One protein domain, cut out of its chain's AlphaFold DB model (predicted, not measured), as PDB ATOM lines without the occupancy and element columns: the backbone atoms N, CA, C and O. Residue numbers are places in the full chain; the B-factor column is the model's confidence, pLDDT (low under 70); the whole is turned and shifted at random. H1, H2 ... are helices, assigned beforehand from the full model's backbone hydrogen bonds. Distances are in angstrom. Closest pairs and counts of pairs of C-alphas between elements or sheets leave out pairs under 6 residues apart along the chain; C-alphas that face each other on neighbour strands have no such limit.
ATOM      1  N   LYS A  89     580.726 464.630 402.678       80.50
ATOM      2  CA  LYS A  89     580.661 465.915 403.423       80.50
ATOM      3  C   LYS A  89     581.878 466.786 403.143       80.50
ATOM      4  O   LYS A  89     581.746 467.968 402.851       80.50
ATOM      5  N   LYS A  90     583.070 466.184 403.176       81.31
ATOM      6  CA  LYS A  90     584.328 466.880 402.878       81.31
ATOM      7  C   LYS A  90     584.350 467.432 401.449       81.31
ATOM      8  O   LYS A  90     584.805 468.550 401.234       81.31
ATOM      9  N   THR A  91     583.844 466.666 400.485       82.50
ATOM     10  CA  THR A  91     583.769 467.069 399.073       82.50
ATOM     11  C   THR A  91     582.728 468.168 398.851       82.50
ATOM     12  O   THR A  91     583.025 469.134 398.156       82.50
ATOM     13  N   ILE A  92     581.556 468.066 399.483       85.00
ATOM     14  CA  ILE A  92     580.485 469.071 399.442       85.00
ATOM     15  C   ILE A  92     580.994 470.388 400.020       85.00
ATOM     16  O   ILE A  92     580.962 471.394 399.325       85.00
ATOM     17  N   LEU A  93     581.562 470.378 401.230       88.31
ATOM     18  CA  LEU A  93     582.116 471.582 401.861       88.31
ATOM     19  C   LEU A  93     583.218 472.221 401.007       88.31
ATOM     20  O   LEU A  93     583.232 473.432 400.814       88.31
ATOM     21  N   LYS A  94     584.117 471.404 400.440       88.38
ATOM     22  CA  LYS A  94     585.179 471.882 399.544       88.38
ATOM     23  C   LYS A  94     584.628 472.511 398.261       88.38
ATOM     24  O   LYS A  94     585.250 473.430 397.738       88.38
ATOM     25  N   ASN A  95     583.528 471.995 397.717       87.19
ATOM     26  CA  ASN A  95     582.912 472.535 396.507       87.19
ATOM     27  C   ASN A  95     582.067 473.778 396.804       87.19
ATOM     28  O   ASN A  95     582.149 474.734 396.040       87.19
ATOM     29  N   TYR A  96     581.336 473.784 397.920       89.19
ATOM     30  CA  TYR A  96     580.540 474.916 398.390       89.19
ATOM     31  C   TYR A  96     581.414 476.146 398.645       89.19
ATOM     32  O   TYR A  96     581.115 477.230 398.161       89.19
ATOM     33  N   ALA A  97     582.573 475.958 399.288       92.12
ATOM     34  CA  ALA A  97     583.542 477.032 399.513       92.12
ATOM     35  C   ALA A  97     584.074 477.682 398.218       92.12
ATOM     36  O   ALA A  97     584.632 478.767 398.280       92.12
ATOM     37  N   LYS A  98     583.913 477.034 397.053       91.69
ATOM     38  CA  LYS A  98     584.339 477.548 395.740       91.69
ATOM     39  C   LYS A  98     583.211 478.202 394.938       91.69
ATOM     40  O   LYS A  98     583.475 478.656 393.826       91.69
ATOM     41  N   LEU A  99     581.964 478.162 395.411       90.69
ATOM     42  CA  LEU A  99     580.835 478.774 394.701       90.69
ATOM     43  C   LEU A  99     580.970 480.305 394.611       90.69
ATOM     44  O   LEU A  99     580.839 480.806 393.496       90.69
ATOM     45  N   PRO A 100     581.345 481.037 395.685       91.62
ATOM     46  CA  PRO A 100     581.492 482.493 395.611       91.62
ATOM     47  C   PRO A 100     582.541 482.937 394.585       91.62
ATOM     48  O   PRO A 100     582.279 483.812 393.767       91.62
ATOM     49  N   ASP A 101     583.700 482.270 394.548       93.19
ATOM     50  CA  ASP A 101     584.763 482.574 393.578       93.19
ATOM     51  C   ASP A 101     584.303 482.359 392.129       93.19
ATOM     52  O   ASP A 101     584.698 483.087 391.215       93.19
ATOM     53  N   LYS A 102     583.456 481.347 391.898       92.69
ATOM     54  CA  LYS A 102     582.873 481.098 390.577       92.69
ATOM     55  C   LYS A 102     581.869 482.172 390.199       92.69
ATOM     56  O   LYS A 102     581.912 482.623 389.058       92.69
ATOM     57  N   LEU A 103     581.018 482.590 391.133       93.06
ATOM     58  CA  LEU A 103     580.080 483.684 390.905       93.06
ATOM     59  C   LEU A 103     580.826 484.962 390.504       93.06
ATOM     60  O   LEU A 103     580.536 485.518 389.449       93.06
ATOM     61  N   LEU A 104     581.870 485.336 391.249       94.19
ATOM     62  CA  LEU A 104     582.721 486.490 390.931       94.19
ATOM     63  C   LEU A 104     583.350 486.387 389.533       94.19
ATOM     64  O   LEU A 104     583.401 487.364 388.786       94.19
ATOM     65  N   SER A 105     583.811 485.193 389.144       93.62
ATOM     66  CA  SER A 105     584.369 484.982 387.804       93.62
ATOM     67  C   SER A 105     583.331 485.165 386.691       93.62
ATOM     68  O   SER A 105     583.650 485.746 385.654       93.62
ATOM     69  N   ILE A 106     582.088 484.725 386.920       93.44
ATOM     70  CA  ILE A 106     580.982 484.887 385.970       93.44
ATOM     71  C   ILE A 106     580.569 486.357 385.902       93.44
ATOM     72  O   ILE A 106     580.421 486.881 384.804       93.44
ATOM     73  N   GLN A 107     580.447 487.042 387.042       93.88
ATOM     74  CA  GLN A 107     580.171 488.479 387.093       93.88
ATOM     75  C   GLN A 107     581.211 489.268 386.288       93.88
ATOM     76  O   GLN A 107     580.848 490.095 385.458       93.88
ATOM     77  N   SER A 108     582.500 488.949 386.446       93.31
ATOM     78  CA  SER A 108     583.570 489.579 385.668       93.31
ATOM     79  C   SER A 108     583.463 489.288 384.163       93.31
ATOM     80  O   SER A 108     583.607 490.203 383.351       93.31
ATOM     81  N   GLU A 109     583.164 488.043 383.768       93.38
ATOM     82  CA  GLU A 109     582.953 487.679 382.358       93.38
ATOM     83  C   GLU A 109     581.756 488.438 381.761       93.38
ATOM     84  O   GLU A 109     581.857 489.013 380.677       93.38
ATOM     85  N   VAL A 110     580.634 488.497 382.478       93.62
ATOM     86  CA  VAL A 110     579.413 489.190 382.043       93.62
ATOM     87  C   VAL A 110     579.635 490.701 381.958       93.62
ATOM     88  O   VAL A 110     579.263 491.310 380.953       93.62
ATOM     89  N   GLN A 111     580.314 491.296 382.942       93.69
ATOM     90  CA  GLN A 111     580.685 492.711 382.932       93.69
ATOM     91  C   GLN A 111     581.554 493.052 381.719       93.69
ATOM     92  O   GLN A 111     581.320 494.063 381.062       93.69
ATOM     93  N   GLN A 112     582.517 492.199 381.359       92.00
ATOM     94  CA  GLN A 112     583.324 492.393 380.151       92.00
ATOM     95  C   GLN A 112     582.506 492.236 378.862       92.00
ATOM     96  O   GLN A 112     582.714 492.979 377.904       92.00
ATOM     97  N   LEU A 113     581.578 491.278 378.819       91.81
ATOM     98  CA  LEU A 113     580.771 490.993 377.629       91.81
ATOM     99  C   LEU A 113     579.711 492.054 377.338       91.81
ATOM    100  O   LEU A 113     579.386 492.289 376.171       91.81
ATOM    101  N   LEU A 114     579.135 492.647 378.382       90.50
ATOM    102  CA  LEU A 114     578.000 493.559 378.266       90.50
ATOM    103  C   LEU A 114     578.336 494.997 378.658       90.50
ATOM    104  O   LEU A 114     577.565 495.889 378.327       90.50
ATOM    105  N   SER A 115     579.495 495.243 379.278       90.75
ATOM    106  CA  SER A 115     579.892 496.562 379.796       90.75
ATOM    107  C   SER A 115     578.885 497.140 380.803       90.75
ATOM    108  O   SER A 115     578.708 498.352 380.887       90.75
ATOM    109  N   ILE A 116     578.228 496.259 381.562       88.88
ATOM    110  CA  ILE A 116     577.265 496.584 382.622       88.88
ATOM    111  C   ILE A 116     577.875 496.145 383.950       88.88
ATOM    112  O   ILE A 116     578.472 495.071 384.025       88.88
ATOM    113  N   ASP A 117     577.727 496.962 384.989       90.50
ATOM    114  CA  ASP A 117     578.128 496.563 386.336       90.50
ATOM    115  C   ASP A 117     577.141 495.533 386.898       90.50
ATOM    116  O   ASP A 117     575.952 495.812 387.055       90.50
ATOM    117  N   VAL A 118     577.645 494.329 387.157       91.12
ATOM    118  CA  VAL A 118     576.887 493.188 387.693       91.12
ATOM    119  C   VAL A 118     577.500 492.667 388.998       91.12
ATOM    120  O   VAL A 118     577.189 491.559 389.427       91.12
ATOM    121  N   SER A 119     578.388 493.451 389.625       88.06
ATOM    122  CA  SER A 119     579.169 493.042 390.803       88.06
ATOM    123  C   SER A 119     578.290 492.639 391.994       88.06
ATOM    124  O   SER A 119     578.605 491.688 392.707       88.06
ATOM    125  N   ASP A 120     577.154 493.318 392.160       88.81
ATOM    126  CA  ASP A 120     576.198 493.070 393.246       88.81
ATOM    127  C   ASP A 120     575.034 492.151 392.834       88.81
ATOM    128  O   ASP A 120     574.156 491.870 393.648       88.81
ATOM    129  N   MET A 121     575.008 491.676 391.582       91.88
ATOM    130  CA  MET A 121     573.911 490.845 391.083       91.88
ATOM    131  C   MET A 121     574.057 489.384 391.506       91.88
ATOM    132  O   MET A 121     575.136 488.788 391.443       91.88
ATOM    133  N   THR A 122     572.931 488.787 391.879       92.50
ATOM    134  CA  THR A 122     572.788 487.354 392.154       92.50
ATOM    135  C   THR A 122     572.803 486.517 390.869       92.50
ATOM    136  O   THR A 122     572.631 487.030 389.763       92.50
ATOM    137  N   GLU A 123     572.988 485.200 390.997       92.00
ATOM    138  CA  GLU A 123     572.970 484.262 389.861       92.00
ATOM    139  C   GLU A 123     571.671 484.347 389.045       92.00
ATOM    140  O   GLU A 123     571.710 484.339 387.815       92.00
ATOM    141  N   ASP A 124     570.527 484.496 389.716       92.94
ATOM    142  CA  ASP A 124     569.223 484.607 389.060       92.94
ATOM    143  C   ASP A 124     569.073 485.925 388.285       92.94
ATOM    144  O   ASP A 124     568.574 485.932 387.159       92.94
ATOM    145  N   GLU A 125     569.556 487.038 388.839       93.44
ATOM    146  CA  GLU A 125     569.545 488.341 388.159       93.44
ATOM    147  C   GLU A 125     570.455 488.336 386.924       93.44
ATOM    148  O   GLU A 125     570.064 488.817 385.856       93.44
ATOM    149  N   ILE A 126     571.640 487.723 387.035       93.38
ATOM    150  CA  ILE A 126     572.572 487.550 385.913       93.38
ATOM    151  C   ILE A 126     571.939 486.696 384.808       93.38
ATOM    152  O   ILE A 126     572.087 487.018 383.627       93.38
ATOM    153  N   LEU A 127     571.219 485.624 385.160       95.12
ATOM    154  CA  LEU A 127     570.523 484.780 384.186       95.12
ATOM    155  C   LEU A 127     569.470 485.565 383.402       95.12
ATOM    156  O   LEU A 127     569.478 485.509 382.173       95.12
ATOM    157  N   VAL A 128     568.622 486.338 384.086       94.75
ATOM    158  CA  VAL A 128     567.593 487.168 383.435       94.75
ATOM    159  C   VAL A 128     568.229 488.182 382.479       94.75
ATOM    160  O   VAL A 128     567.785 488.336 381.339       94.75
ATOM    161  N   LEU A 129     569.308 488.839 382.906       93.94
ATOM    162  CA  LEU A 129     570.035 489.812 382.090       93.94
ATOM    163  C   LEU A 129     570.677 489.170 380.847       93.94
ATOM    164  O   LEU A 129     570.657 489.741 379.749       93.94
ATOM    165  N   LEU A 130     571.222 487.959 380.991       93.62
ATOM    166  CA  LEU A 130     571.771 487.194 379.875       93.62
ATOM    167  C   LEU A 130     570.683 486.740 378.897       93.62
ATOM    168  O   LEU A 130     570.905 486.826 377.691       93.62
ATOM    169  N   GLU A 131     569.514 486.309 379.379       93.94
ATOM    170  CA  GLU A 131     568.369 485.948 378.530       93.94
ATOM    171  C   GLU A 131     567.893 487.131 377.685       93.94
ATOM    172  O   GLU A 131     567.726 486.991 376.470       93.94
ATOM    173  N   GLN A 132     567.754 488.311 378.296       93.56
ATOM    174  CA  GLN A 132     567.412 489.544 377.583       93.56
ATOM    175  C   GLN A 132     568.459 489.875 376.514       93.56
ATOM    176  O   GLN A 132     568.122 490.068 375.346       93.56
ATOM    177  N   SER A 133     569.743 489.830 376.878       92.38
ATOM    178  CA  SER A 133     570.849 490.108 375.952       92.38
ATOM    179  C   SER A 133     570.923 489.112 374.785       92.38
ATOM    180  O   SER A 133     571.302 489.479 373.671       92.38
ATOM    181  N   ILE A 134     570.594 487.840 375.027       94.69
ATOM    182  CA  ILE A 134     570.510 486.789 374.002       94.69
ATOM    183  C   ILE A 134     569.364 487.080 373.032       94.69
ATOM    184  O   ILE A 134     569.555 486.935 371.823       94.69
ATOM    185  N   LEU A 135     568.206 487.499 373.552       92.88
ATOM    186  CA  LEU A 135     567.028 487.824 372.753       92.88
ATOM    187  C   LEU A 135     567.272 489.058 371.874       92.88
ATOM    188  O   LEU A 135     567.028 489.007 370.670       92.88
ATOM    189  N   GLU A 136     567.813 490.132 372.452       92.50
ATOM    190  CA  GLU A 136     568.127 491.381 371.743       92.50
ATOM    191  C   GLU A 136     569.128 491.167 370.606       92.50
ATOM    192  O   GLU A 136     568.957 491.689 369.505       92.50
ATOM    193  N   LYS A 137     570.170 490.366 370.857       90.31
ATOM    194  CA  LYS A 137     571.213 490.059 369.868       90.31
ATOM    195  C   LYS A 137     570.861 488.872 368.967       90.31
ATOM    196  O   LYS A 137     571.691 488.491 368.146       90.31
ATOM    197  N   GLN A 138     569.666 488.291 369.127       91.38
ATOM    198  CA  GLN A 138     569.165 487.135 368.375       91.38
ATOM    199  C   GLN A 138     570.185 485.986 368.287       91.38
ATOM    200  O   GLN A 138     570.457 485.433 367.223       91.38
ATOM    201  N   VAL A 139     570.796 485.641 369.424       91.62
ATOM    202  CA  VAL A 139     571.842 484.613 369.473       91.62
ATOM    203  C   VAL A 139     571.221 483.220 369.430       91.62
ATOM    204  O   VAL A 139     570.578 482.782 370.383       91.62
ATOM    205  N   GLU A 140     571.482 482.474 368.359       90.62
ATOM    206  CA  GLU A 140     571.081 481.071 368.268       90.62
ATOM    207  C   GLU A 140     571.994 480.152 369.092       90.62
ATOM    208  O   GLU A 140     573.226 480.227 369.041       90.62
ATOM    209  N   PHE A 141     571.379 479.236 369.842       92.62
ATOM    210  CA  PHE A 141     572.107 478.284 370.673       92.62
ATOM    211  C   PHE A 141     572.652 477.137 369.839       92.62
ATOM    212  O   PHE A 141     571.925 476.422 369.149       92.62
ATOM    213  N   VAL A 142     573.946 476.886 369.996       93.50
ATOM    214  CA  VAL A 142     574.640 475.854 369.243       93.50
ATOM    215  C   VAL A 142     575.072 474.716 370.171       93.50
ATOM    216  O   VAL A 142     575.668 474.937 371.226       93.50
ATOM    217  N   ARG A 143     574.772 473.469 369.783       91.38
ATOM    218  CA  ARG A 143     575.099 472.245 370.538       91.38
ATOM    219  C   ARG A 143     575.859 471.241 369.660       91.38
ATOM    220  O   ARG A 143     575.693 471.237 368.440       91.38
ATOM    221  N   GLY A 144     576.663 470.381 370.290       86.75
ATOM    222  CA  GLY A 144     577.463 469.339 369.628       86.75
ATOM    223  C   GLY A 144     578.964 469.646 369.552       86.75
ATOM    224  O   GLY A 144     579.400 470.771 369.798       86.75
ATOM    225  N   SER A 145     579.763 468.622 369.237       78.56
ATOM    226  CA  SER A 145     581.216 468.741 369.071       78.56
ATOM    227  C   SER A 145     581.579 469.534 367.808       78.56
ATOM    228  O   SER A 145     580.836 469.552 366.830       78.56
ATOM    229  N   GLY A 146     582.716 470.236 367.839       85.12
ATOM    230  CA  GLY A 146     583.224 471.013 366.699       85.12
ATOM    231  C   GLY A 146     582.540 472.365 366.459       85.12
ATOM    232  O   GLY A 146     583.006 473.135 365.623       85.12
ATOM    233  N   LYS A 147     581.479 472.699 367.203       87.75
ATOM    234  CA  LYS A 147     580.800 473.995 367.092       87.75
ATOM    235  C   LYS A 147     581.248 474.968 368.187       87.75
ATOM    236  O   LYS A 147     581.320 474.612 369.363       87.75
ATOM    237  N   ARG A 148     581.534 476.220 367.813       88.69
ATOM    238  CA  ARG A 148     581.952 477.276 368.749       88.69
ATOM    239  C   ARG A 148     580.724 478.001 369.302       88.69
ATOM    240  O   ARG A 148     580.061 478.721 368.569       88.69
ATOM    241  N   LYS A 149     580.448 477.822 370.596       92.38
ATOM    242  CA  LYS A 149     579.366 478.534 371.297       92.38
ATOM    243  C   LYS A 149     579.617 480.039 371.308       92.38
ATOM    244  O   LYS A 149     580.758 480.467 371.516       92.38
ATOM    245  N   HIS A 150     578.547 480.810 371.134       93.00
ATOM    246  CA  HIS A 150     578.576 482.257 371.315       93.00
ATOM    247  C   HIS A 150     578.955 482.597 372.771       93.00
ATOM    248  O   HIS A 150     578.555 481.855 373.675       93.00
ATOM    249  N   PRO A 151     579.698 483.689 373.039       93.62
ATOM    250  CA  PRO A 151     580.071 484.065 374.404       93.62
ATOM    251  C   PRO A 151     578.876 484.172 375.361       93.62
ATOM    252  O   PRO A 151     578.927 483.610 376.446       93.62
ATOM    253  N   LEU A 152     577.762 484.772 374.923       93.06
ATOM    254  CA  LEU A 152     576.539 484.865 375.738       93.06
ATOM    255  C   LEU A 152     575.917 483.504 376.064       93.06
ATOM    256  O   LEU A 152     575.517 483.281 377.199       93.06
ATOM    257  N   GLN A 153     575.898 482.567 375.108       94.19
ATOM    258  CA  GLN A 153     575.445 481.201 375.379       94.19
ATOM    259  C   GLN A 153     576.343 480.534 376.431       94.19
ATOM    260  O   GLN A 153     575.852 479.848 377.322       94.19
ATOM    261  N   ARG A 154     577.666 480.724 376.334       93.44
ATOM    262  CA  ARG A 154     578.621 480.141 377.285       93.44
ATOM    263  C   ARG A 154     578.456 480.730 378.686       93.44
ATOM    264  O   ARG A 154     578.437 479.960 379.640       93.44
ATOM    265  N   ALA A 155     578.332 482.051 378.800       93.06
ATOM    266  CA  ALA A 155     578.104 482.725 380.075       93.06
ATOM    267  C   ALA A 155     576.781 482.267 380.711       93.06
ATOM    268  O   ALA A 155     576.755 481.908 381.886       93.06
ATOM    269  N   PHE A 156     575.714 482.168 379.908       94.50
ATOM    270  CA  PHE A 156     574.403 481.695 380.354       94.50
ATOM    271  C   PHE A 156     574.452 480.256 380.874       94.50
ATOM    272  O   PHE A 156     574.035 479.987 381.995       94.50
ATOM    273  N   GLU A 157     575.026 479.326 380.107       94.38
ATOM    274  CA  GLU A 157     575.153 477.928 380.533       94.38
ATOM    275  C   GLU A 157     576.044 477.771 381.780       94.38
ATOM    276  O   GLU A 157     575.764 476.922 382.626       94.38
ATOM    277  N   SER A 158     577.102 478.578 381.913       93.00
ATOM    278  CA  SER A 158     577.968 478.576 383.101       93.00
ATOM    279  C   SER A 158     577.236 479.065 384.350       93.00
ATOM    280  O   SER A 158     577.401 478.464 385.411       93.00
ATOM    281  N   CYS A 159     576.426 480.119 384.221       94.00
ATOM    282  CA  CYS A 159     575.617 480.664 385.310       94.00
ATOM    283  C   CYS A 159     574.492 479.697 385.706       94.00
ATOM    284  O   CYS A 159     574.330 479.383 386.882       94.00
ATOM    285  N   LEU A 160     573.820 479.093 384.723       93.69
ATOM    286  CA  LEU A 160     572.792 478.073 384.947       93.69
ATOM    287  C   LEU A 160     573.354 476.856 385.702       93.69
ATOM    288  O   LEU A 160     572.754 476.358 386.647       93.69
ATOM    289  N   ALA A 161     574.555 476.410 385.322       91.94
ATOM    290  CA  ALA A 161     575.246 475.307 385.984       91.94
ATOM    291  C   ALA A 161     575.796 475.654 387.380       91.94
ATOM    292  O   ALA A 161     576.265 474.749 388.080       91.94
ATOM    293  N   LEU A 162     575.832 476.938 387.751       90.06
ATOM    294  CA  LEU A 162     576.147 477.386 389.104       90.06
ATOM    295  C   LEU A 162     574.888 477.348 389.978       90.06
ATOM    296  O   LEU A 162     574.943 476.724 391.032       90.06
ATOM    297  N   ARG A 163     573.763 477.866 389.463       89.00
ATOM    298  CA  ARG A 163     572.454 477.872 390.134       89.00
ATOM    299  C   ARG A 163     571.926 476.471 390.440       89.00
ATOM    300  O   ARG A 163     571.351 476.233 391.494       89.00
ATOM    301  N   ASP A 164     572.111 475.529 389.515       84.50
ATOM    302  CA  ASP A 164     571.577 474.165 389.641       84.50
ATOM    303  C   ASP A 164     572.443 473.237 390.540       84.50
ATOM    304  O   ASP A 164     572.260 472.015 390.518       84.50
ATOM    305  N   LYS A 165     573.417 473.771 391.298       71.12
ATOM    306  CA  LYS A 165     574.313 473.006 392.194       71.12
ATOM    307  C   LYS A 165     573.975 473.131 393.667       71.12
ATOM    308  O   LYS A 165     574.178 472.100 394.353       71.12
TER     309      LYS A 165
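This is residues 89 to 165 of the 165 residues of the protein "DUF772 domain-containing protein" of Veillonella seminalis ACS-216-V-Col6b (UniProt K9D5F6). Three helices form a bundle: H4 packs on both H2 and H3, while H1 sticks out beyond one end with residues 89 to 94 and residues 143 to 148 stick out as a loop. The printed part has 77 residues with four named helices, H1 to H4, no named strand, and class all helix. It is flat, 42 by 33 by 17 A, and only just compact, close to loose, with a radius of gyration of the C-alphas of 13.6 A.

Start at H1, residues 89 to 96, which meets H2, residues 99 to 114, only through their tight link. H3, residues 123 to 136, is close to H2 but not clearly touching, C-alphas 103 and 123 closest at 7.2 A. H4, residues 151 to 163, makes a helical hairpin with H3, C-alphas 130 and 156 closest at 6.1 A, opposite ways at a shallow tilt of 26 degrees. H4 also touches H2, C-alphas 106 and 159 closest at 6.9 A. Every O i to N i+4 pair in H1, H2, H3 and H4 is within hydrogen-bond range.

Find C-alpha 89 at (580.661, 465.915, 403.423), where H1 begins. H2 spans 22.3 A, H3 20.1 A, and H4 18.5 A to C-alpha 163 at (572.454, 477.872, 390.134).

The printed part has no cut, the H3 to H4 link is long, and no printed residue is under 70 in pLDDT.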